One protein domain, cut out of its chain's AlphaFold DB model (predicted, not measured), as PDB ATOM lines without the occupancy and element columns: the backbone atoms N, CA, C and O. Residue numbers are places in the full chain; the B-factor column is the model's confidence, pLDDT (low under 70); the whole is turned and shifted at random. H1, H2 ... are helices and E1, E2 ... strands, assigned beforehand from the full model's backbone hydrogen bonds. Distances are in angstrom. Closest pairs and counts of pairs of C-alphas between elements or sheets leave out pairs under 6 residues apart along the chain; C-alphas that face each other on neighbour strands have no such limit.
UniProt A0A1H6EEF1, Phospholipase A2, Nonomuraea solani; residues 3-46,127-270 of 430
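AT A GLANCE: This is residues 3 to 46 and 127 to 270 of the 430 residues of the protein "Phospholipase A2" of Nonomuraea solani (UniProt A0A1H6EEF1). One long sheet of ten strands, E4 to E13, is curled like part of a barrel but stays open, and the small sheet E1 to E3 sits in its hollow, partly face to face with it near E8 and E9. The tiny helix H1 follows E3 and only grazes the small sheet. The printed part has 188 residues, with thirteen named strands and one named helix in the order E1, E2, E3, H1, then E4 to E13. Both sheets are antiparallel with their strands in chain order; the class is mostly strand, though under half of the residues are in named elements. The whole is compact, with a radius of gyration of the C-alphas of 17.4 A and spans of 51 by 43 by 31 A.

HOW THE PARTS SIT: E1, residues 3 to 7, and E2, residues 14 to 18, form an antiparallel hairpin, with N 4 and O 16 within hydrogen-bond range at 2.9 A. E3, residues 38 to 42, forms a hairpin with E2, with N 17 and O 39 at 2.9 A; these three strands are a meander, each the antiparallel neighbour of the one before. H1, residues 43 to 46, only grazes this sheet with its residues 43 to 45; it is too short for an O i to N i+4 pair, and its one O i to N i+3 pair is within range. A second meander runs through E4, residues 127 to 134, E5, 140 to 146, E6, 161 to 168, E7, 186 to 192, E8, 200 to 207, E9, 213 to 218, E10, 230 to 236, E11, 242 to 247, E12, 251 to 259, and E13, 262 to 269. Its edge strands are E4 and E13. Among its pairs within hydrogen-bond range are N 131 and O 144 of E4 and E5, 3.0 A, N 204 and O 217 of E8 and E9, 3.0 A, and N 254 and O 267 of E12 and E13, 2.8 A. This sheet is twisted, and the way across it turns by 103 degrees. The two sheets form a sandwich, two sheets face to face, with strands at 34 degrees and the facing parts 8.7 A centre to centre. The closest C-alphas of E1 and E8 are those of Asp 6 and Ile 203, 7.1 A apart. E1 and E13 are apart.

IN THESE COORDINATES: E1 begins at C-alpha 3, (125.701, 197.006, 184.302). E4 begins at C-alpha 127, (111.957, 183.877, 207.307), and is 22.2 A long; E6 is 22.4 A and E12 25.3 A. E13 ends at C-alpha 269, (132.598, 193.865, 167.264).

THE WHOLE: The C-alphas of Asp 196 and Ser 258 are the two farthest apart, 52.7 A. Residues 47 to 126 are not printed, and C-alphas 46 and 127 are 17.6 A apart across this cut. The links E2 to E3, E5 to E6, E6 to E7 and E9 to E10 are long. The mean pLDDT of the printed part is 82.9; 32 residues are under 70, among them residues 20 to 31 and 221 to 229.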
ATOM      1  N   SER A   3     125.833 197.871 183.119       73.31
ATOM      2  CA  SER A   3     125.701 197.006 184.302       73.31
ATOM      3  C   SER A   3     126.351 195.639 184.091       73.31
ATOM      4  O   SER A   3     126.510 195.176 182.957       73.31
ATOM      5  N   ALA A   4     126.752 194.995 185.185       77.44
ATOM      6  CA  ALA A   4     127.182 193.602 185.202       77.44
ATOM      7  C   ALA A   4     126.826 192.936 186.539       77.44
ATOM      8  O   ALA A   4     126.868 193.573 187.588       77.44
ATOM      9  N   ILE A   5     126.511 191.641 186.488       77.94
ATOM     10  CA  ILE A   5     126.329 190.794 187.670       77.94
ATOM     11  C   ILE A   5     127.655 190.092 187.956       77.94
ATOM     12  O   ILE A   5     128.194 189.417 187.073       77.94
ATOM     13  N   ASP A   6     128.145 190.241 189.183       82.75
ATOM     14  CA  ASP A   6     129.432 189.707 189.631       82.75
ATOM     15  C   ASP A   6     129.237 188.420 190.423       82.75
ATOM     16  O   ASP A   6     129.838 187.401 190.094       82.75
ATOM     17  N   LEU A   7     128.314 188.422 191.386       81.56
ATOM     18  CA  LEU A   7     127.925 187.241 192.157       81.56
ATOM     19  C   LEU A   7     126.398 187.110 192.161       81.56
ATOM     20  O   LEU A   7     125.699 188.117 192.269       81.56
ATOM     21  N   SER A   8     125.884 185.889 192.031       74.81
ATOM     22  CA  SER A   8     124.441 185.597 192.037       74.81
ATOM     23  C   SER A   8     124.131 184.235 192.675       74.81
ATOM     24  O   SER A   8     123.237 183.540 192.200       74.81
ATOM     25  N   GLU A   9     124.926 183.818 193.664       73.50
ATOM     26  CA  GLU A   9     124.867 182.482 194.277       73.50
ATOM     27  C   GLU A   9     124.040 182.511 195.566       73.50
ATOM     28  O   GLU A   9     124.180 183.446 196.344       73.50
ATOM     29  N   ASP A  10     123.177 181.519 195.804       72.44
ATOM     30  CA  ASP A  10     122.509 181.296 197.104       72.44
ATOM     31  C   ASP A  10     121.842 182.541 197.721       72.44
ATOM     32  O   ASP A  10     121.950 182.848 198.906       72.44
ATOM     33  N   GLY A  11     121.145 183.304 196.871       63.81
ATOM     34  CA  GLY A  11     120.453 184.544 197.245       63.81
ATOM     35  C   GLY A  11     121.372 185.764 197.388       63.81
ATOM     36  O   GLY A  11     120.880 186.894 197.451       63.81
ATOM     37  N   LEU A  12     122.692 185.568 197.365       77.62
ATOM     38  CA  LEU A  12     123.686 186.632 197.305       77.62
ATOM     39  C   LEU A  12     123.689 187.209 195.894       77.62
ATOM     40  O   LEU A  12     124.051 186.541 194.930       77.62
ATOM     41  N   LEU A  13     123.326 188.481 195.776       75.56
ATOM     42  CA  LEU A  13     123.423 189.232 194.530       75.56
ATOM     43  C   LEU A  13     124.406 190.378 194.719       75.56
ATOM     44  O   LEU A  13     124.189 191.258 195.548       75.56
ATOM     45  N   VAL A  14     125.466 190.400 193.925       83.06
ATOM     46  CA  VAL A  14     126.375 191.539 193.825       83.06
ATOM     47  C   VAL A  14     126.435 191.935 192.363       83.06
ATOM     48  O   VAL A  14     126.903 191.164 191.526       83.06
ATOM     49  N   SER A  15     125.946 193.131 192.053       81.19
ATOM     50  CA  SER A  15     126.092 193.736 190.733       81.19
ATOM     51  C   SER A  15     126.951 194.991 190.803       81.19
ATOM     52  O   SER A  15     127.197 195.553 191.874       81.19
ATOM     53  N   ARG A  16     127.427 195.426 189.642       87.44
ATOM     54  CA  ARG A  16     128.128 196.691 189.462       87.44
ATOM     55  C   ARG A  16     127.497 197.480 188.331       87.44
ATOM     56  O   ARG A  16     127.186 196.923 187.280       87.44
ATOM     57  N   ASN A  17     127.381 198.784 188.532       79.94
ATOM     58  CA  ASN A  17     126.856 199.716 187.547       79.94
ATOM     59  C   ASN A  17     127.852 200.834 187.288       79.94
ATOM     60  O   ASN A  17     128.480 201.332 188.213       79.94
ATOM     61  N   HIS A  18     127.956 201.254 186.036       82.75
ATOM     62  CA  HIS A  18     128.752 202.394 185.620       82.75
ATOM     63  C   HIS A  18     127.861 203.482 185.027       82.75
ATOM     64  O   HIS A  18     127.091 203.246 184.081       82.75
ATOM     65  N   SER A  19     128.008 204.697 185.548       74.31
ATOM     66  CA  SER A  19     127.372 205.900 185.019       74.31
ATOM     67  C   SER A  19     128.418 206.932 184.625       74.31
ATOM     68  O   SER A  19     129.235 207.352 185.437       74.31
ATOM     69  N   THR A  20     128.347 207.374 183.376       65.75
ATOM     70  CA  THR A  20     129.206 208.412 182.809       65.75
ATOM     71  C   THR A  20     128.738 209.784 183.307       65.75
ATOM     72  O   THR A  20     127.537 210.035 183.419       65.75
ATOM     73  N   GLY A  21     129.668 210.666 183.686       52.47
ATOM     74  CA  GLY A  21     129.378 212.051 184.097       52.47
ATOM     75  C   GLY A  21     128.674 212.256 185.452       52.47
ATOM     76  O   GLY A  21     128.691 213.366 185.977       52.47
ATOM     77  N   ARG A  22     128.101 211.215 186.072       51.88
ATOM     78  CA  ARG A  22     127.614 211.268 187.459       51.88
ATOM     79  C   ARG A  22     128.662 210.667 188.385       51.88
ATOM     80  O   ARG A  22     128.814 209.450 188.446       51.88
ATOM     81  N   ARG A  23     129.370 211.517 189.137       47.81
ATOM     82  CA  ARG A  23     130.045 211.059 190.359       47.81
ATOM     83  C   ARG A  23     128.944 210.545 191.288       47.81
ATOM     84  O   ARG A  23     128.044 211.316 191.611       47.81
ATOM     85  N   GLY A  24     128.996 209.269 191.678       50.47
ATOM     86  CA  GLY A  24     128.140 208.740 192.747       50.47
ATOM     87  C   GLY A  24     128.222 209.643 193.978       50.47
ATOM     88  O   GLY A  24     129.219 210.355 194.136       50.47
ATOM     89  N   ASP A  25     127.195 209.664 194.818       51.75
ATOM     90  CA  ASP A  25     127.143 210.567 195.968       51.75
ATOM     91  C   ASP A  25     128.426 210.422 196.824       51.75
ATOM     92  O   ASP A  25     128.739 209.311 197.265       51.75
ATOM     93  N   PRO A  26     129.236 211.489 197.012       48.53
ATOM     94  CA  PRO A  26     130.468 211.418 197.801       48.53
ATOM     95  C   PRO A  26     130.247 210.968 199.249       48.53
ATOM     96  O   PRO A  26     131.202 210.517 199.878       48.53
ATOM     97  N   VAL A  27     129.017 211.055 199.762       54.22
ATOM     98  CA  VAL A  27     128.661 210.661 201.131       54.22
ATOM     99  C   VAL A  27     128.466 209.142 201.262       54.22
ATOM    100  O   VAL A  27     128.572 208.587 202.357       54.22
ATOM    101  N   ARG A  28     128.237 208.419 200.156       67.56
ATOM    102  CA  ARG A  28     127.900 206.988 200.187       67.56
ATOM    103  C   ARG A  28     129.142 206.115 199.991       67.56
ATOM    104  O   ARG A  28     129.450 205.661 198.893       67.56
ATOM    105  N   THR A  29     129.831 205.823 201.094       60.53
ATOM    106  CA  THR A  29     131.057 204.993 201.169       60.53
ATOM    107  C   THR A  29     130.969 203.650 200.430       60.53
ATOM    108  O   THR A  29     131.942 203.229 199.808       60.53
ATOM    109  N   ASN A  30     129.801 203.000 200.435       66.62
ATOM    110  CA  ASN A  30     129.557 201.728 199.738       66.62
ATOM    111  C   ASN A  30     129.530 201.841 198.206       66.62
ATOM    112  O   ASN A  30     129.728 200.849 197.506       66.62
ATOM    113  N   GLU A  31     129.289 203.035 197.670       67.06
ATOM    114  CA  GLU A  31     129.025 203.244 196.247       67.06
ATOM    115  C   GLU A  31     130.281 203.554 195.431       67.06
ATOM    116  O   GLU A  31     130.179 203.632 194.217       67.06
ATOM    117  N   ARG A  32     131.459 203.715 196.048       76.06
ATOM    118  CA  ARG A  32     132.703 204.082 195.334       76.06
ATOM    119  C   ARG A  32     133.825 203.057 195.445       76.06
ATOM    120  O   ARG A  32     134.949 203.308 195.023       76.06
ATOM    121  N   VAL A  33     133.526 201.878 195.979       89.31
ATOM    122  CA  VAL A  33     134.543 200.852 196.240       89.31
ATOM    123  C   VAL A  33     135.121 200.199 194.979       89.31
ATOM    124  O   VAL A  33     136.058 199.418 195.078       89.31
ATOM    125  N   LEU A  34     134.581 200.519 193.802       92.25
ATOM    126  CA  LEU A  34     135.041 200.039 192.497       92.25
ATOM    127  C   LEU A  34     135.747 201.131 191.672       92.25
ATOM    128  O   LEU A  34     135.944 200.962 190.468       92.25
ATOM    129  N   GLY A  35     136.123 202.245 192.301       89.06
ATOM    130  CA  GLY A  35     136.783 203.361 191.629       89.06
ATOM    131  C   GLY A  35     135.815 204.312 190.908       89.06
ATOM    132  O   GLY A  35     134.591 204.187 191.026       89.06
ATOM    133  N   PRO A  36     136.344 205.311 190.178       86.94
ATOM    134  CA  PRO A  36     135.548 206.375 189.573       86.94
ATOM    135  C   PRO A  36     134.471 205.856 188.608       86.94
ATOM    136  O   PRO A  36     134.730 205.000 187.767       86.94
ATOM    137  N   GLY A  37     133.256 206.401 188.726       81.00
ATOM    138  CA  GLY A  37     132.126 206.100 187.835       81.00
ATOM    139  C   GLY A  37     131.415 204.768 188.101       81.00
ATOM    140  O   GLY A  37     130.316 204.571 187.578       81.00
ATOM    141  N   TRP A  38     131.992 203.886 188.924       86.75
ATOM    142  CA  TRP A  38     131.413 202.592 189.283       86.75
ATOM    143  C   TRP A  38     130.713 202.616 190.635       86.75
ATOM    144  O   TRP A  38     131.257 203.112 191.614       86.75
ATOM    145  N   GLN A  39     129.547 201.980 190.683       84.81
ATOM    146  CA  GLN A  39     128.769 201.704 191.879       84.81
ATOM    147  C   GLN A  39     128.665 200.196 192.086       84.81
ATOM    148  O   GLN A  39     128.193 199.482 191.200       84.81
ATOM    149  N   LEU A  40     129.052 199.720 193.271       86.00
ATOM    150  CA  LEU A  40     128.729 198.369 193.720       86.00
ATOM    151  C   LEU A  40     127.294 198.345 194.261       86.00
ATOM    152  O   LEU A  40     126.887 199.234 195.008       86.00
ATOM    153  N   GLN A  41     126.535 197.314 193.912       80.12
ATOM    154  CA  GLN A  41     125.147 197.133 194.321       80.12
ATOM    155  C   GLN A  41     124.942 195.760 194.978       80.12
ATOM    156  O   GLN A  41     124.403 194.835 194.362       80.12
ATOM    157  N   PRO A  42     125.337 195.611 196.255       80.31
ATOM    158  CA  PRO A  42     124.998 194.432 197.040       80.31
ATOM    159  C   PRO A  42     123.481 194.303 197.205       80.31
ATOM    160  O   PRO A  42     122.777 195.306 197.372       80.31
ATOM    161  N   LEU A  43     122.977 193.073 197.137       73.81
ATOM    162  CA  LEU A  43     121.551 192.735 197.120       73.81
ATOM    163  C   LEU A  43     120.782 193.543 196.057       73.81
ATOM    164  O   LEU A  43     119.688 194.066 196.276       73.81
ATOM    165  N   GLY A  44     121.412 193.749 194.894       64.00
ATOM    166  CA  GLY A  44     120.878 194.579 193.812       64.00
ATOM    167  C   GLY A  44     120.675 196.048 194.208       64.00
ATOM    168  O   GLY A  44     119.777 196.714 193.697       64.00
ATOM    169  N   GLY A  45     121.440 196.549 195.176       67.62
ATOM    170  CA  GLY A  45     121.424 197.943 195.608       67.62
ATOM    171  C   GLY A  45     120.552 198.224 196.829       67.62
ATOM    172  O   GLY A  45     120.527 199.369 197.269       67.62
ATOM    173  N   MET A  46     119.878 197.231 197.421       68.44
ATOM    174  CA  MET A  46     119.013 197.442 198.601       68.44
ATOM    175  C   MET A  46     119.735 198.099 199.787       68.44
ATOM    176  O   MET A  46     119.110 198.783 200.590       68.44
ATOM    177  N   GLY A 127     110.586 184.394 207.379       71.88
ATOM    178  CA  GLY A 127     111.957 183.877 207.307       71.88
ATOM    179  C   GLY A 127     112.808 184.522 206.210       71.88
ATOM    180  O   GLY A 127     112.621 185.685 205.847       71.88
ATOM    181  N   ASP A 128     113.786 183.760 205.714       74.75
ATOM    182  CA  ASP A 128     114.712 184.144 204.641       74.75
ATOM    183  C   ASP A 128     115.508 185.432 204.907       74.75
ATOM    184  O   ASP A 128     115.807 186.218 204.002       74.75
ATOM    185  N   PHE A 129     115.873 185.666 206.166       84.75
ATOM    186  CA  PHE A 129     116.658 186.843 206.497       84.75
ATOM    187  C   PHE A 129     118.092 186.703 206.009       84.75
ATOM    188  O   PHE A 129     118.845 185.835 206.444       84.75
ATOM    189  N   GLN A 130     118.482 187.639 205.161       87.12
ATOM    190  CA  GLN A 130     119.859 187.945 204.832       87.12
ATOM    191  C   GLN A 130     120.417 188.885 205.896       87.12
ATOM    192  O   GLN A 130     119.707 189.769 206.386       87.12
ATOM    193  N   SER A 131     121.695 188.737 206.228       91.50
ATOM    194  CA  SER A 131     122.397 189.683 207.093       91.50
ATOM    195  C   SER A 131     123.584 190.317 206.387       91.50
ATOM    196  O   SER A 131     124.155 189.776 205.433       91.50
ATOM    197  N   VAL A 132     123.910 191.523 206.837       92.44
ATOM    198  CA  VAL A 132     124.963 192.360 206.280       92.44
ATOM    199  C   VAL A 132     125.840 192.839 207.416       92.44
ATOM    200  O   VAL A 132     125.352 193.415 208.390       92.44
ATOM    201  N   THR A 133     127.144 192.657 207.261       93.88
ATOM    202  CA  THR A 133     128.133 193.262 208.148       93.88
ATOM    203  C   THR A 133     128.941 194.313 207.407       93.88
ATOM    204  O   THR A 133     129.104 194.265 206.184       93.88
ATOM    205  N   TYR A 134     129.459 195.269 208.171       93.88
ATOM    206  CA  TYR A 134     130.249 196.380 207.666       93.88
ATOM    207  C   TYR A 134     131.640 196.353 208.292       93.88
ATOM    208  O   TYR A 134     131.810 195.924 209.432       93.88
ATOM    209  N   ASP A 135     132.635 196.806 207.539       92.12
ATOM    210  CA  ASP A 135     133.992 196.947 208.043       92.12
ATOM    211  C   ASP A 135     134.150 198.210 208.900       92.12
ATOM    212  O   ASP A 135     133.242 199.036 209.050       92.12
ATOM    213  N   ALA A 136     135.361 198.401 209.422       89.94
ATOM    214  CA  ALA A 136     135.706 199.567 210.220       89.94
ATOM    215  C   ALA A 136     135.533 200.903 209.478       89.94
ATOM    216  O   ALA A 136     135.541 201.931 210.141       89.94
ATOM    217  N   HIS A 137     135.367 200.924 208.150       88.38
ATOM    218  CA  HIS A 137     135.121 202.111 207.320       88.38
ATOM    219  C   HIS A 137     133.638 202.298 206.961       88.38
ATOM    220  O   HIS A 137     133.297 203.241 206.247       88.38
ATOM    221  N   GLY A 138     132.744 201.441 207.467       88.50
ATOM    222  CA  GLY A 138     131.321 201.465 207.125       88.50
ATOM    223  C   GLY A 138     131.039 200.944 205.714       88.50
ATOM    224  O   GLY A 138     129.977 201.230 205.159       88.50
ATOM    225  N   ARG A 139     131.989 200.210 205.117       90.69
ATOM    226  CA  ARG A 139     131.805 199.541 203.828       90.69
ATOM    227  C   ARG A 139     131.238 198.145 204.049       90.69
ATOM    228  O   ARG A 139     131.608 197.501 205.025       90.69
ATOM    229  N   VAL A 140     130.390 197.645 203.153       92.50
ATOM    230  CA  VAL A 140     129.882 196.265 203.227       92.50
ATOM    231  C   VAL A 140     131.066 195.303 203.245       92.50
ATOM    232  O   VAL A 140     131.901 195.327 202.344       92.50
ATOM    233  N   HIS A 141     131.142 194.471 204.274       94.00
ATOM    234  CA  HIS A 141     132.214 193.504 204.464       94.00
ATOM    235  C   HIS A 141     131.748 192.086 204.171       94.00
ATOM    236  O   HIS A 141     132.439 191.351 203.472       94.00
ATOM    237  N   ARG A 142     130.568 191.704 204.664       94.06
ATOM    238  CA  ARG A 142     130.023 190.365 204.456       94.06
ATOM    239  C   ARG A 142     128.534 190.437 204.178       94.06
ATOM    240  O   ARG A 142     127.807 191.176 204.839       94.06
ATOM    241  N   LEU A 143     128.102 189.650 203.206       92.44
ATOM    242  CA  LEU A 143     126.707 189.322 202.961       92.44
ATOM    243  C   LEU A 143     126.513 187.863 203.346       92.44
ATOM    244  O   LEU A 143     127.335 187.020 202.985       92.44
ATOM    245  N   ILE A 144     125.436 187.568 204.054       91.81
ATOM    246  CA  ILE A 144     125.080 186.216 204.474       91.81
ATOM    247  C   ILE A 144     123.652 185.990 204.007       91.81
ATOM    248  O   ILE A 144     122.785 186.829 204.250       91.81
ATOM    249  N   SER A 145     123.413 184.909 203.274       86.12
ATOM    250  CA  SER A 145     122.105 184.626 202.688       86.12
ATOM    251  C   SER A 145     121.677 183.177 202.899       86.12
ATOM    252  O   SER A 145     122.528 182.287 202.875       86.12
ATOM    253  N   PRO A 146     120.366 182.944 203.069       82.06
ATOM    254  CA  PRO A 146     119.776 181.612 203.084       82.06
ATOM    255  C   PRO A 146     120.070 180.853 201.787       82.06
ATOM    256  O   PRO A 146     119.617 181.253 200.708       82.06
ATOM    257  N   ALA A 147     120.782 179.731 201.894       78.56
ATOM    258  CA  ALA A 147     120.925 178.795 200.780       78.56
ATOM    259  C   ALA A 147     119.623 178.012 200.551       78.56
ATOM    260  O   ALA A 147     119.249 177.714 199.415       78.56
ATOM    261  N   THR A 148     118.882 177.747 201.630       72.69
ATOM    262  CA  THR A 148     117.583 177.067 201.620       72.69
ATOM    263  C   THR A 148     116.458 177.996 202.099       72.69
ATOM    264  O   THR A 148     116.708 178.872 202.927       72.69
ATOM    265  N   PRO A 149     115.218 177.832 201.595       69.19
ATOM    266  CA  PRO A 149     114.069 178.610 202.061       69.19
ATOM    267  C   PRO A 149     113.801 178.459 203.557       69.19
ATOM    268  O   PRO A 149     113.905 177.364 204.111       69.19
ATOM    269  N   GLY A 150     113.385 179.554 204.184       72.38
ATOM    270  CA  GLY A 150     113.004 179.628 205.589       72.38
ATOM    271  C   GLY A 150     114.180 179.742 206.560       72.38
ATOM    272  O   GLY A 150     113.943 179.935 207.753       72.38
ATOM    273  N   ALA A 151     115.435 179.664 206.099       80.00
ATOM    274  CA  ALA A 151     116.580 179.843 206.987       80.00
ATOM    275  C   ALA A 151     116.718 181.313 207.427       80.00
ATOM    276  O   ALA A 151     116.498 182.250 206.657       80.00
ATOM    277  N   ASP A 152     117.091 181.521 208.689       85.12
ATOM    278  CA  ASP A 152     117.343 182.844 209.260       85.12
ATOM    279  C   ASP A 152     118.847 183.070 209.417       85.12
ATOM    280  O   ASP A 152     119.460 182.673 210.409       85.12
ATOM    281  N   CYS A 153     119.445 183.760 208.448       87.75
ATOM    282  CA  CYS A 153     120.881 184.016 208.433       87.75
ATOM    283  C   CYS A 153     121.299 185.280 209.202       87.75
ATOM    284  O   CYS A 153     122.408 185.785 209.005       87.75
ATOM    285  N   ARG A 154     120.459 185.791 210.117       86.88
ATOM    286  CA  ARG A 154     120.883 186.779 211.136       86.88
ATOM    287  C   ARG A 154     121.737 186.146 212.229       86.88
ATOM    288  O   ARG A 154     122.556 186.830 212.835       86.88
ATOM    289  N   LYS A 155     121.556 184.845 212.463       78.38
ATOM    290  CA  LYS A 155     122.393 184.011 213.332       78.38
ATOM    291  C   LYS A 155     123.062 182.970 212.438       78.38
ATOM    292  O   LYS A 155     122.471 181.917 212.222       78.38
ATOM    293  N   PRO A 156     124.214 183.286 211.830       66.50
ATOM    294  CA  PRO A 156     124.758 182.460 210.766       66.50
ATOM    295  C   PRO A 156     125.066 181.046 211.269       66.50
ATOM    296  O   PRO A 156     125.923 180.865 212.132       66.50
ATOM    297  N   ASP A 157     124.372 180.068 210.693       69.31
ATOM    298  CA  ASP A 157     124.729 178.653 210.714       69.31
ATOM    299  C   ASP A 157     125.379 178.328 209.363       69.31
ATOM    300  O   ASP A 157     124.757 178.509 208.311       69.31
ATOM    301  N   SER A 158     126.637 177.881 209.377       67.25
ATOM    302  CA  SER A 158     127.391 177.575 208.155       67.25
ATOM    303  C   SER A 158     126.740 176.475 207.309       67.25
ATOM    304  O   SER A 158     126.979 176.411 206.107       67.25
ATOM    305  N   ALA A 159     125.879 175.633 207.893       81.25
ATOM    306  CA  ALA A 159     125.202 174.573 207.152       81.25
ATOM    307  C   ALA A 159     124.061 175.079 206.248       81.25
ATOM    308  O   ALA A 159     123.742 174.428 205.253       81.25
ATOM    309  N   LEU A 160     123.439 176.221 206.569       85.56
ATOM    310  CA  LEU A 160     122.239 176.725 205.875       85.56
ATOM    311  C   LEU A 160     122.430 178.102 205.229       85.56
ATOM    312  O   LEU A 160     121.582 178.550 204.449       85.56
ATOM    313  N   CYS A 161     123.534 178.776 205.541       88.56
ATOM    314  CA  CYS A 161     123.801 180.136 205.109       88.56
ATOM    315  C   CYS A 161     125.074 180.203 204.271       88.56
ATOM    316  O   CYS A 161     126.156 179.867 204.744       88.56
ATOM    317  N   SER A 162     124.953 180.696 203.042       89.12
ATOM    318  CA  SER A 162     126.108 181.017 202.198       89.12
ATOM    319  C   SER A 162     126.564 182.444 202.446       89.12
ATOM    320  O   SER A 162     125.758 183.318 202.788       89.12
ATOM    321  N   THR A 163     127.857 182.706 202.263       92.00
ATOM    322  CA  THR A 163     128.427 184.030 202.510       92.00
ATOM    323  C   THR A 163     129.271 184.547 201.356       92.00
ATOM    324  O   THR A 163     130.016 183.811 200.718       92.00
ATOM    325  N   ALA A 164     129.155 185.849 201.101       93.12
ATOM    326  CA  ALA A 164     130.054 186.595 200.234       93.12
ATOM    327  C   ALA A 164     130.832 187.598 201.082       93.12
ATOM    328  O   ALA A 164     130.241 188.513 201.662       93.12
ATOM    329  N   THR A 165     132.152 187.447 201.133       95.75
ATOM    330  CA  THR A 165     133.052 188.350 201.852       95.75
ATOM    331  C   THR A 165     133.731 189.285 200.862       95.75
ATOM    332  O   THR A 165     134.446 188.855 199.960       95.75
ATOM    333  N   LEU A 166     133.491 190.583 201.023       96.06
ATOM    334  CA  LEU A 166     134.079 191.650 200.226       96.06
ATOM    335  C   LEU A 166     135.425 192.031 200.845       96.06
ATOM    336  O   LEU A 166     135.492 192.531 201.975       96.06
ATOM    337  N   ILE A 167     136.498 191.796 200.093       97.38
ATOM    338  CA  ILE A 167     137.870 192.023 200.539       97.38
ATOM    339  C   ILE A 167     138.409 193.262 199.844       97.38
ATOM    340  O   ILE A 167     138.544 193.309 198.620       97.38
ATOM    341  N   TYR A 168     138.743 194.271 200.642       97.19
ATOM    342  CA  TYR A 168     139.325 195.521 200.169       97.19
ATOM    343  C   TYR A 168     140.850 195.461 200.231       97.19
ATOM    344  O   TYR A 168     141.423 194.935 201.186       97.19
ATOM    345  N   ALA A 169     141.519 196.029 199.230       97.62
ATOM    346  CA  ALA A 169     142.972 196.090 199.216       97.62
ATOM    347  C   ALA A 169     143.494 196.996 200.342       97.62
ATOM    348  O   ALA A 169     142.977 198.089 200.573       97.62
ATOM    349  N   HIS A 170     144.558 196.547 201.007       95.94
ATOM    350  CA  HIS A 170     145.272 197.306 202.041       95.94
ATOM    351  C   HIS A 170     146.482 198.076 201.486       95.94
ATOM    352  O   HIS A 170     147.062 198.909 202.175       95.94
ATOM    353  N   ARG A 171     146.891 197.780 200.246       96.44
ATOM    354  CA  ARG A 171     148.045 198.388 199.575       96.44
ATOM    355  C   ARG A 171     147.758 198.606 198.095       96.44
ATOM    356  O   ARG A 171     147.026 197.828 197.486       96.44
ATOM    357  N   THR A 172     148.373 199.634 197.522       98.19
ATOM    358  CA  THR A 172     148.313 199.897 196.082       98.19
ATOM    359  C   THR A 172     149.454 199.167 195.383       98.19
ATOM    360  O   THR A 172     150.620 199.395 195.690       98.19
ATOM    361  N   THR A 173     149.111 198.275 194.457       98.19
ATOM    362  CA  THR A 173     150.054 197.577 193.568       98.19
ATOM    363  C   THR A 173     149.905 198.005 192.108       98.19
ATOM    364  O   THR A 173     150.748 197.652 191.286       98.19
ATOM    365  N   ALA A 174     148.858 198.770 191.776       97.81
ATOM    366  CA  ALA A 174     148.713 199.391 190.467       97.81
ATOM    367  C   ALA A 174     149.806 200.449 190.237       97.81
ATOM    368  O   ALA A 174     150.101 201.264 191.110       97.81
ATOM    369  N   THR A 175     150.390 200.445 189.041       97.00
ATOM    370  CA  THR A 175     151.399 201.411 188.591       97.00
ATOM    371  C   THR A 175     150.964 202.020 187.253       97.00
ATOM    372  O   THR A 175     150.014 201.531 186.636       97.00
ATOM    373  N   PRO A 176     151.629 203.081 186.755       94.50
ATOM    374  CA  PRO A 176     151.287 203.659 185.454       94.50
ATOM    375  C   PRO A 176     151.359 202.664 184.282       94.50
ATOM    376  O   PRO A 176     150.671 202.850 183.283       94.50
ATOM    377  N   SER A 177     152.175 201.611 184.400       93.44
ATOM    378  CA  SER A 177     152.379 200.591 183.362       93.44
ATOM    379  C   SER A 177     151.700 199.248 183.650       93.44
ATOM    380  O   SER A 177     151.562 198.439 182.733       93.44
ATOM    381  N   THR A 178     151.250 199.005 184.884       96.06
ATOM    382  CA  THR A 178     150.733 197.699 185.311       96.06
ATOM    383  C   THR A 178     149.438 197.858 186.095       96.06
ATOM    384  O   THR A 178     149.384 198.570 187.097       96.06
ATOM    385  N   ILE A 179     148.388 197.146 185.675       97.62
ATOM    386  CA  ILE A 179     147.147 197.075 186.454       97.62
ATOM    387  C   ILE A 179     147.372 196.282 187.746       97.62
ATOM    388  O   ILE A 179     148.075 195.271 187.751       97.62
ATOM    389  N   GLY A 180     146.729 196.695 188.831       98.06
ATOM    390  CA  GLY A 180     146.915 196.083 190.141       98.06
ATOM    391  C   GLY A 180     145.755 196.353 191.086       98.06
ATOM    392  O   GLY A 180     144.636 196.645 190.673       98.06
ATOM    393  N   GLU A 181     146.018 196.206 192.370       98.38
ATOM    394  CA  GLU A 181     145.114 196.587 193.450       98.38
ATOM    395  C   GLU A 181     145.356 198.050 193.829       98.38
ATOM    396  O   GLU A 181     146.455 198.576 193.639       98.38
ATOM    397  N   VAL A 182     144.335 198.710 194.368       97.88
ATOM    398  CA  VAL A 182     144.403 200.090 194.862       97.88
ATOM    399  C   VAL A 182     143.867 200.090 196.281       97.88
ATOM    400  O   VAL A 182     142.760 199.604 196.513       97.88
ATOM    401  N   SER A 183     144.657 200.604 197.226       96.12
ATOM    402  CA  SER A 183     144.282 200.634 198.641       96.12
ATOM    403  C   SER A 183     142.916 201.295 198.834       96.12
ATOM    404  O   SER A 183     142.639 202.346 198.263       96.12
ATOM    405  N   GLY A 184     142.043 200.665 199.617       93.62
ATOM    406  CA  GLY A 184     140.686 201.155 199.852       93.62
ATOM    407  C   GLY A 184     139.644 200.741 198.801       93.62
ATOM    408  O   GLY A 184     138.449 200.829 199.094       93.62
ATOM    409  N   LEU A 185     140.045 200.225 197.636       96.06
ATOM    410  CA  LEU A 185     139.117 199.660 196.647       96.06
ATOM    411  C   LEU A 185     138.930 198.150 196.838       96.06
ATOM    412  O   LEU A 185     139.755 197.465 197.449       96.06
ATOM    413  N   LEU A 186     137.812 197.624 196.337       97.19
ATOM    414  CA  LEU A 186     137.475 196.205 196.399       97.19
ATOM    415  C   LEU A 186     138.487 195.415 195.562       97.19
ATOM    416  O   LEU A 186     138.662 195.700 194.380       97.19
ATOM    417  N   ALA A 187     139.155 194.438 196.162       97.94
ATOM    418  CA  ALA A 187     140.162 193.602 195.513       97.94
ATOM    419  C   ALA A 187     139.574 192.265 195.058       97.94
ATOM    420  O   ALA A 187     139.845 191.815 193.941       97.94
ATOM    421  N   SER A 188     138.742 191.655 195.903       97.00
ATOM    422  CA  SER A 188     138.093 190.380 195.617       97.00
ATOM    423  C   SER A 188     136.768 190.207 196.356       97.00
ATOM    424  O   SER A 188     136.437 190.949 197.283       97.00
ATOM    425  N   ILE A 189     136.000 189.220 195.898       96.12
ATOM    426  CA  ILE A 189     134.887 188.645 196.649       96.12
ATOM    427  C   ILE A 189     135.209 187.175 196.861       96.12
ATOM    428  O   ILE A 189     135.351 186.433 195.883       96.12
ATOM    429  N   ASP A 190     135.285 186.779 198.122       94.69
ATOM    430  CA  ASP A 190     135.367 185.382 198.517       94.69
ATOM    431  C   ASP A 190     133.957 184.850 198.759       94.69
ATOM    432  O   ASP A 190     133.111 185.529 199.344       94.69
ATOM    433  N   TYR A 191     133.701 183.651 198.255       91.25
ATOM    434  CA  TYR A 191     132.432 182.958 198.351       91.25
ATOM    435  C   TYR A 191     132.603 181.695 199.184       91.25
ATOM    436  O   TYR A 191     133.490 180.885 198.918       91.25
ATOM    437  N   ASP A 192     131.739 181.552 200.175       90.25
ATOM    438  CA  ASP A 192     131.659 180.412 201.073       90.25
ATOM    439  C   ASP A 192     130.244 179.846 200.956       90.25
ATOM    440  O   ASP A 192     129.280 180.475 201.403       90.25
ATOM    441  N   ALA A 193     130.107 178.737 200.233       85.75
ATOM    442  CA  ALA A 193     128.811 178.108 200.007       85.75
ATOM    443  C   ALA A 193     128.337 177.414 201.287       85.75
ATOM    444  O   ALA A 193     129.147 176.939 202.075       85.75
ATOM    445  N   ALA A 194     127.021 177.319 201.479       85.31
ATOM    446  CA  ALA A 194     126.477 176.604 202.629       85.31
ATOM    447  C   ALA A 194     126.886 175.117 202.604       85.31
ATOM    448  O   ALA A 194     126.980 174.499 201.537       85.31
ATOM    449  N   GLY A 195     127.082 174.537 203.791       81.94
ATOM    450  CA  GLY A 195     127.543 173.157 203.966       81.94
ATOM    451  C   GLY A 195     129.070 173.031 203.987       81.94
ATOM    452  O   GLY A 195     129.779 173.979 204.301       81.94
ATOM    453  N   ASP A 196     129.588 171.846 203.648       70.19
ATOM    454  CA  ASP A 196     131.020 171.512 203.776       70.19
ATOM    455  C   ASP A 196     131.832 171.827 202.505       70.19
ATOM    456  O   ASP A 196     132.709 171.063 202.091       70.19
ATOM    457  N   THR A 197     131.523 172.940 201.837       76.31
ATOM    458  CA  THR A 197     132.280 173.369 200.653       76.31
ATOM    459  C   THR A 197     133.384 174.336 201.076       76.31
ATOM    460  O   THR A 197     133.089 175.319 201.747       76.31
ATOM    461  N   PRO A 198     134.651 174.124 200.678       81.62
ATOM    462  CA  PRO A 198     135.712 175.070 200.997       81.62
ATOM    463  C   PRO A 198     135.430 176.466 200.413       81.62
ATOM    464  O   PRO A 198     135.065 176.558 199.234       81.62
ATOM    465  N   PRO A 199     135.674 177.549 201.176       86.56
ATOM    466  CA  PRO A 199     135.612 178.900 200.645       86.56
ATOM    467  C   PRO A 199     136.557 179.076 199.455       86.56
ATOM    468  O   PRO A 199     137.664 178.529 199.423       86.56
ATOM    469  N   MET A 200     136.148 179.893 198.492       88.69
ATOM    470  CA  MET A 200     136.949 180.198 197.313       88.69
ATOM    471  C   MET A 200     136.895 181.679 196.958       88.69
ATOM    472  O   MET A 200     135.867 182.333 197.116       88.69
ATOM    473  N   THR A 201     137.965 182.214 196.375       92.38
ATOM    474  CA  THR A 201     137.887 183.534 195.741       92.38
ATOM    475  C   THR A 201     137.061 183.431 194.468       92.38
ATOM    476  O   THR A 201     137.500 182.856 193.472       92.38
ATOM    477  N   ALA A 202     135.859 184.002 194.488       89.12
ATOM    478  CA  ALA A 202     134.935 183.972 193.366       89.12
ATOM    479  C   ALA A 202     135.276 185.038 192.324       89.12
ATOM    480  O   ALA A 202     135.317 184.736 191.133       89.12
ATOM    481  N   ILE A 203     135.535 186.275 192.758       92.81
ATOM    482  CA  ILE A 203     135.724 187.430 191.869       92.81
ATOM    483  C   ILE A 203     137.002 188.182 192.239       92.81
ATOM    484  O   ILE A 203     137.295 188.348 193.418       92.81
ATOM    485  N   THR A 204     137.736 188.693 191.246       95.88
ATOM    486  CA  THR A 204     138.874 189.611 191.467       95.88
ATOM    487  C   THR A 204     138.768 190.864 190.607       95.88
ATOM    488  O   THR A 204     138.375 190.786 189.442       95.88
ATOM    489  N   TYR A 205     139.169 192.007 191.165       97.50
ATOM    490  CA  TYR A 205     139.109 193.331 190.543       97.50
ATOM    491  C   TYR A 205     140.514 193.915 190.412       97.50
ATOM    492  O   TYR A 205     141.339 193.785 191.320       97.50
ATOM    493  N   ARG A 206     140.814 194.548 189.276       97.88
ATOM    494  CA  ARG A 206     142.105 195.200 189.025       97.88
ATOM    495  C   ARG A 206     141.905 196.574 188.404       97.88
ATOM    496  O   ARG A 206     141.063 196.745 187.520       97.88
ATOM    497  N   TYR A 207     142.728 197.513 188.839       98.06
ATOM    498  CA  TYR A 207     142.649 198.939 188.560       98.06
ATOM    499  C   TYR A 207     143.939 199.437 187.910       98.06
ATOM    500  O   TYR A 207     144.971 198.769 187.989       98.06
ATOM    501  N   ASP A 208     143.891 200.598 187.264       96.88
ATOM    502  CA  ASP A 208     145.099 201.342 186.891       96.88
ATOM    503  C   ASP A 208     145.554 202.295 188.015       96.88
ATOM    504  O   ASP A 208     144.930 202.379 189.071       96.88
ATOM    505  N   ALA A 209     146.648 203.030 187.783       95.38
ATOM    506  CA  ALA A 209     147.157 204.038 188.720       95.38
ATOM    507  C   ALA A 209     146.235 205.260 188.909       95.38
ATOM    508  O   ALA A 209     146.470 206.058 189.810       95.38
ATOM    509  N   LEU A 210     145.216 205.418 188.059       93.81
ATOM    510  CA  LEU A 210     144.181 206.449 188.167       93.81
ATOM    511  C   LEU A 210     142.906 205.897 188.826       93.81
ATOM    512  O   LEU A 210     141.858 206.534 188.759       93.81
ATOM    513  N   GLU A 211     142.996 204.715 189.444       95.00
ATOM    514  CA  GLU A 211     141.917 204.047 190.172       95.00
ATOM    515  C   GLU A 211     140.747 203.569 189.297       95.00
ATOM    516  O   GLU A 211     139.736 203.092 189.816       95.00
ATOM    517  N   HIS A 212     140.857 203.626 187.967       94.00
ATOM    518  CA  HIS A 212     139.811 203.115 187.088       94.00
ATOM    519  C   HIS A 212     139.809 201.589 187.091       94.00
ATOM    520  O   HIS A 212     140.845 200.958 186.873       94.00
ATOM    521  N   LEU A 213     138.633 200.976 187.245       96.00
ATOM    522  CA  LEU A 213     138.476 199.526 187.153       96.00
ATOM    523  C   LEU A 213     138.806 199.041 185.736       96.00
ATOM    524  O   LEU A 213     138.023 199.224 184.806       96.00
ATOM    525  N   ARG A 214     139.956 198.395 185.550       96.44
ATOM    526  CA  ARG A 214     140.423 197.912 184.242       96.44
ATOM    527  C   ARG A 214     140.014 196.483 183.955       96.44
ATOM    528  O   ARG A 214     139.870 196.123 182.787       96.44
ATOM    529  N   GLN A 215     139.834 195.666 184.987       95.44
ATOM    530  CA  GLN A 215     139.541 194.256 184.794       95.44
ATOM    531  C   GLN A 215     138.765 193.654 185.955       95.44
ATOM    532  O   GLN A 215     139.067 193.922 187.116       95.44
ATOM    533  N   VAL A 216     137.838 192.756 185.615       94.12
ATOM    534  CA  VAL A 216     137.215 191.838 186.570       94.12
ATOM    535  C   VAL A 216     137.313 190.411 186.060       94.12
ATOM    536  O   VAL A 216     137.075 190.160 184.877       94.12
ATOM    537  N   ARG A 217     137.686 189.475 186.935       90.44
ATOM    538  CA  ARG A 217     137.692 188.040 186.628       90.44
ATOM    539  C   ARG A 217     136.708 187.309 187.516       90.44
ATOM    540  O   ARG A 217     136.717 187.521 188.723       90.44
ATOM    541  N   ASP A 218     135.942 186.422 186.902       84.69
ATOM    542  CA  ASP A 218     135.118 185.427 187.570       84.69
ATOM    543  C   ASP A 218     135.847 184.083 187.556       84.69
ATOM    544  O   ASP A 218     136.044 183.469 186.502       84.69
ATOM    545  N   LEU A 219     136.309 183.693 188.742       84.00
ATOM    546  CA  LEU A 219     137.147 182.526 189.005       84.00
ATOM    547  C   LEU A 219     136.327 181.289 189.395       84.00
ATOM    548  O   LEU A 219     136.882 180.194 189.428       84.00
ATOM    549  N   ARG A 220     135.010 181.426 189.616       76.38
ATOM    550  CA  ARG A 220     134.098 180.280 189.833       76.38
ATOM    551  C   ARG A 220     134.015 179.355 188.622       76.38
ATOM    552  O   ARG A 220     133.589 178.211 188.733       76.38
ATOM    553  N   ARG A 221     134.435 179.849 187.456       60.72
ATOM    554  CA  ARG A 221     134.633 179.071 186.237       60.72
ATOM    555  C   ARG A 221     136.125 178.851 186.021       60.72
ATOM    556  O   ARG A 221     136.732 179.642 185.296       60.72
ATOM    557  N   PRO A 222     136.734 177.794 186.576       50.84
ATOM    558  CA  PRO A 222     137.933 177.286 185.942       50.84
ATOM    559  C   PRO A 222     137.498 176.880 184.533       50.84
ATOM    560  O   PRO A 222     136.585 176.068 184.370       50.84
ATOM    561  N   GLY A 223     138.057 177.498 183.492       46.66
ATOM    562  CA  GLY A 223     137.867 176.902 182.177       46.66
ATOM    563  C   GLY A 223     138.649 175.581 182.106       46.66
ATOM    564  O   GLY A 223     139.226 175.131 183.101       46.66
ATOM    565  N   ALA A 224     138.675 174.930 180.942       47.62
ATOM    566  CA  ALA A 224     139.562 173.780 180.740       47.62
ATOM    567  C   ALA A 224     140.992 174.136 181.192       47.62
ATOM    568  O   ALA A 224     141.364 175.305 181.108       47.62
ATOM    569  N   ALA A 225     141.772 173.167 181.687       40.59
ATOM    570  CA  ALA A 225     143.118 173.401 182.223       40.59
ATOM    571  C   ALA A 225     143.901 174.437 181.379       40.59
ATOM    572  O   ALA A 225     144.219 174.182 180.220       40.59
ATOM    573  N   GLY A 226     144.146 175.624 181.953       48.47
ATOM    574  CA  GLY A 226     144.801 176.756 181.279       48.47
ATOM    575  C   GLY A 226     143.901 177.920 180.822       48.47
ATOM    576  O   GLY A 226     144.434 178.945 180.403       48.47
ATOM    577  N   ASP A 227     142.571 177.832 180.918       52.78
ATOM    578  CA  ASP A 227     141.653 178.931 180.579       52.78
ATOM    579  C   ASP A 227     141.447 179.852 181.809       52.78
ATOM    580  O   ASP A 227     141.002 179.385 182.864       52.78
ATOM    581  N   PRO A 228     141.795 181.155 181.721       50.78
ATOM    582  CA  PRO A 228     141.898 182.083 182.856       50.78
ATOM    583  C   PRO A 228     140.565 182.475 183.526       50.78
ATOM    584  O   PRO A 228     140.522 183.468 184.268       50.78
ATOM    585  N   GLY A 229     139.498 181.714 183.308       63.62
ATOM    586  CA  GLY A 229     138.156 182.045 183.747       63.62
ATOM    587  C   GLY A 229     137.592 183.233 182.978       63.62
ATOM    588  O   GLY A 229     138.225 183.839 182.105       63.62
ATOM    589  N   ARG A 230     136.354 183.582 183.294       76.69
ATOM    590  CA  ARG A 230     135.649 184.638 182.578       76.69
ATOM    591  C   ARG A 230     136.230 186.001 182.941       76.69
ATOM    592  O   ARG A 230     136.319 186.363 184.111       76.69
ATOM    593  N   ARG A 231     136.606 186.777 181.926       85.75
ATOM    594  CA  ARG A 231     137.273 188.077 182.080       85.75
ATOM    595  C   ARG A 231     136.456 189.190 181.440       85.75
ATOM    596  O   ARG A 231     136.092 189.096 180.272       85.75
ATOM    597  N   PHE A 232     136.267 190.265 182.193       89.06
ATOM    598  CA  PHE A 232     135.794 191.563 181.729       89.06
ATOM    599  C   PHE A 232     136.976 192.527 181.717       89.06
ATOM    600  O   PHE A 232     137.712 192.597 182.701       89.06
ATOM    601  N   ALA A 233     137.167 193.261 180.626       93.06
ATOM    602  CA  ALA A 233     138.203 194.281 180.511       93.06
ATOM    603  C   ALA A 233     137.603 195.612 180.055       93.06
ATOM    604  O   ALA A 233     136.720 195.620 179.195       93.06
ATOM    605  N   TYR A 234     138.107 196.716 180.605       94.75
ATOM    606  CA  TYR A 234     137.617 198.069 180.350       94.75
ATOM    607  C   TYR A 234     138.753 199.005 179.945       94.75
ATOM    608  O   TYR A 234     139.863 198.969 180.483       94.75
ATOM    609  N   THR A 235     138.446 199.889 179.005       94.94
ATOM    610  CA  THR A 235     139.306 201.009 178.622       94.94
ATOM    611  C   THR A 235     138.535 202.309 178.739       94.94
ATOM    612  O   THR A 235     137.318 202.312 178.557       94.94
ATOM    613  N   TYR A 236     139.256 203.382 179.049       92.94
ATOM    614  CA  TYR A 236     138.692 204.681 179.378       92.94
ATOM    615  C   TYR A 236     139.317 205.771 178.512       92.94
ATOM    616  O   TYR A 236     140.494 205.676 178.151       92.94
ATOM    617  N   SER A 237     138.542 206.812 178.226       90.31
ATOM    618  CA  SER A 237     139.034 208.091 177.716       90.31
ATOM    619  C   SER A 237     139.789 208.864 178.809       90.31
ATOM    620  O   SER A 237     139.737 208.520 179.991       90.31
ATOM    621  N   GLY A 238     140.430 209.976 178.434       85.00
ATOM    622  CA  GLY A 238     141.013 210.914 179.401       85.00
ATOM    623  C   GLY A 238     139.985 211.593 180.321       85.00
ATOM    624  O   GLY A 238     140.354 212.068 181.388       85.00
ATOM    625  N   SER A 239     138.700 211.608 179.944       83.19
ATOM    626  CA  SER A 239     137.590 212.096 180.780       83.19
ATOM    627  C   SER A 239     137.037 211.043 181.750       83.19
ATOM    628  O   SER A 239     136.142 211.358 182.531       83.19
ATOM    629  N   GLY A 240     137.546 209.805 181.709       83.88
ATOM    630  CA  GLY A 240     137.050 208.698 182.531       83.88
ATOM    631  C   GLY A 240     135.806 208.003 181.964       83.88
ATOM    632  O   GLY A 240     135.169 207.225 182.670       83.88
ATOM    633  N   ASP A 241     135.445 208.241 180.700       88.31
ATOM    634  CA  ASP A 241     134.344 207.528 180.046       88.31
ATOM    635  C   ASP A 241     134.826 206.170 179.521       88.31
ATOM    636  O   ASP A 241     135.877 206.088 178.889       88.31
ATOM    637  N   ILE A 242     134.054 205.096 179.721       91.75
ATOM    638  CA  ILE A 242     134.394 203.774 179.172       91.75
ATOM    639  C   ILE A 242     134.285 203.817 177.645       91.75
ATOM    640  O   ILE A 242     133.179 203.922 177.121       91.75
ATOM    641  N   THR A 243     135.403 203.660 176.937       92.56
ATOM    642  CA  THR A 243     135.486 203.683 175.463       92.56
ATOM    643  C   THR A 243     135.463 202.298 174.834       92.56
ATOM    644  O   THR A 243     135.096 202.143 173.669       92.56
ATOM    645  N   LYS A 244     135.855 201.264 175.580       92.81
ATOM    646  CA  LYS A 244     135.744 199.874 175.127       92.81
ATOM    647  C   LYS A 244     135.611 198.919 176.295       92.81
ATOM    648  O   LYS A 244     136.249 199.100 177.332       92.81
ATOM    649  N   MET A 245     134.807 197.885 176.074       91.69
ATOM    650  CA  MET A 245     134.601 196.771 176.989       91.69
ATOM    651  C   MET A 245     134.823 195.464 176.244       91.69
ATOM    652  O   MET A 245     134.377 195.325 175.107       91.69
ATOM    653  N   THR A 246     135.456 194.491 176.879       88.06
ATOM    654  CA  THR A 246     135.677 193.175 176.278       88.06
ATOM    655  C   THR A 246     135.280 192.088 177.257       88.06
ATOM    656  O   THR A 246     135.675 192.136 178.422       88.06
ATOM    657  N   THR A 247     134.535 191.096 176.772       77.31
ATOM    658  CA  THR A 247     134.270 189.849 177.492       77.31
ATOM    659  C   THR A 247     134.674 188.660 176.632       77.31
ATOM    660  O   THR A 247     134.665 188.738 175.400       77.31
ATOM    661  N   ALA A 248     135.047 187.555 177.278       70.12
ATOM    662  CA  ALA A 248     135.411 186.331 176.568       70.12
ATOM    663  C   ALA A 248     134.236 185.775 175.740       70.12
ATOM    664  O   ALA A 248     134.452 185.190 174.682       70.12
ATOM    665  N   GLU A 249     132.998 185.976 176.204       65.56
ATOM    666  CA  GLU A 249     131.805 185.371 175.605       65.56
ATOM    667  C   GLU A 249     131.034 186.290 174.652       65.56
ATOM    668  O   GLU A 249     130.322 185.806 173.774       65.56
ATOM    669  N   GLU A 250     131.131 187.613 174.803       66.88
ATOM    670  CA  GLU A 250     130.348 188.553 173.991       66.88
ATOM    671  C   GLU A 250     131.195 189.334 172.979       66.88
ATOM    672  O   GLU A 250     130.632 189.997 172.101       66.88
ATOM    673  N   GLY A 251     132.522 189.218 173.047       75.69
ATOM    674  CA  GLY A 251     133.446 189.961 172.199       75.69
ATOM    675  C   GLY A 251     133.716 191.365 172.741       75.69
ATOM    676  O   GLY A 251     133.689 191.598 173.949       75.69
ATOM    677  N   SER A 252     134.033 192.302 171.845       86.88
ATOM    678  CA  SER A 252     134.377 193.675 172.230       86.88
ATOM    679  C   SER A 252     133.293 194.665 171.829       86.88
ATOM    680  O   SER A 252     132.860 194.693 170.680       86.88
ATOM    681  N   TRP A 253     132.918 195.528 172.759       88.31
ATOM    682  CA  TRP A 253     132.087 196.702 172.537       88.31
ATOM    683  C   TRP A 253     132.969 197.943 172.473       88.31
ATOM    684  O   TRP A 253     133.846 198.107 173.320       88.31
ATOM    685  N   HIS A 254     132.726 198.811 171.497       91.81
ATOM    686  CA  HIS A 254     133.337 200.134 171.395       91.81
ATOM    687  C   HIS A 254     132.253 201.189 171.588       91.81
ATOM    688  O   HIS A 254     131.177 201.105 170.995       91.81
ATOM    689  N   LEU A 255     132.539 202.153 172.452       91.12
ATOM    690  CA  LEU A 255     131.619 203.194 172.874       91.12
ATOM    691  C   LEU A 255     132.203 204.539 172.446       91.12
ATOM    692  O   LEU A 255     133.356 204.842 172.759       91.12
ATOM    693  N   THR A 256     131.412 205.339 171.740       91.38
ATOM    694  CA  THR A 256     131.785 206.703 171.351       91.38
ATOM    695  C   THR A 256     130.842 207.707 171.993       91.38
ATOM    696  O   THR A 256     129.652 207.443 172.173       91.38
ATOM    697  N   TYR A 257     131.383 208.867 172.351       89.06
ATOM    698  CA  TYR A 257     130.692 209.902 173.111       89.06
ATOM    699  C   TYR A 257     130.681 211.202 172.308       89.06
ATOM    700  O   TYR A 257     131.694 211.555 171.707       89.06
ATOM    701  N   SER A 258     129.549 211.905 172.295       90.19
ATOM    702  CA  SER A 258     129.440 213.236 171.673       90.19
ATOM    703  C   SER A 258     130.045 214.331 172.554       90.19
ATOM    704  O   SER A 258     130.470 215.370 172.062       90.19
ATOM    705  N   SER A 259     130.075 214.090 173.864       85.12
ATOM    706  CA  SER A 259     130.663 214.932 174.907       85.12
ATOM    707  C   SER A 259     130.940 214.063 176.139       85.12
ATOM    708  O   SER A 259     130.336 212.989 176.249       85.12
ATOM    709  N   PRO A 260     131.807 214.486 177.082       82.56
ATOM    710  CA  PRO A 260     132.026 213.744 178.322       82.56
ATOM    711  C   PRO A 260     130.697 213.412 179.005       82.56
ATOM    712  O   PRO A 260     129.846 214.289 179.158       82.56
ATOM    713  N   GLY A 261     130.484 212.150 179.376       79.31
ATOM    714  CA  GLY A 261     129.211 211.730 179.960       79.31
ATOM    715  C   GLY A 261     128.117 211.298 178.970       79.31
ATOM    716  O   GLY A 261     127.218 210.557 179.375       79.31
ATOM    717  N   THR A 262     128.175 211.707 177.698       83.75
ATOM    718  CA  THR A 262     127.059 211.582 176.737       83.75
ATOM    719  C   THR A 262     127.369 210.571 175.638       83.75
ATOM    720  O   THR A 262     128.059 210.872 174.663       83.75
ATOM    721  N   LEU A 263     126.866 209.344 175.807       84.38
ATOM    722  CA  LEU A 263     127.060 208.254 174.849       84.38
ATOM    723  C   LEU A 263     126.343 208.566 173.527       84.38
ATOM    724  O   LEU A 263     125.131 208.768 173.519       84.38
ATOM    725  N   ALA A 264     127.087 208.554 172.424       87.44
ATOM    726  CA  ALA A 264     126.561 208.751 171.078       87.44
ATOM    727  C   ALA A 264     126.292 207.420 170.364       87.44
ATOM    728  O   ALA A 264     125.285 207.279 169.678       87.44
ATOM    729  N   ASN A 265     127.182 206.433 170.523       88.00
ATOM    730  CA  ASN A 265     127.038 205.131 169.877       88.00
ATOM    731  C   ASN A 265     127.703 204.013 170.691       88.00
ATOM    732  O   ASN A 265     128.720 204.222 171.355       88.00
ATOM    733  N   ALA A 266     127.144 202.806 170.591       87.44
ATOM    734  CA  ALA A 266     127.714 201.578 171.129       87.44
ATOM    735  C   ALA A 266     127.736 200.509 170.029       87.44
ATOM    736  O   ALA A 266     126.704 199.950 169.661       87.44
ATOM    737  N   ALA A 267     128.927 200.216 169.510       87.81
ATOM    738  CA  ALA A 267     129.128 199.249 168.439       87.81
ATOM    739  C   ALA A 267     129.731 197.951 168.981       87.81
ATOM    740  O   ALA A 267     130.774 197.949 169.641       87.81
ATOM    741  N   ARG A 268     129.098 196.822 168.659       83.19
ATOM    742  CA  ARG A 268     129.630 195.496 168.980       83.19
ATOM    743  C   ARG A 268     130.491 194.986 167.830       83.19
ATOM    744  O   ARG A 268     130.004 194.803 166.721       83.19
ATOM    745  N   HIS A 269     131.743 194.671 168.126       77.69
ATOM    746  CA  HIS A 269     132.598 193.865 167.264       77.69
ATOM    747  C   HIS A 269     132.540 192.417 167.752       77.69
ATOM    748  O   HIS A 269     133.249 192.008 168.680       77.69
ATOM    749  N   THR A 270     131.636 191.646 167.150       61.25
ATOM    750  CA  THR A 270     131.528 190.207 167.371       61.25
ATOM    751  C   THR A 270     132.739 189.513 166.761       61.25
ATOM    752  O   THR A 270     132.902 189.468 165.545       61.25
TER     753      THR A 270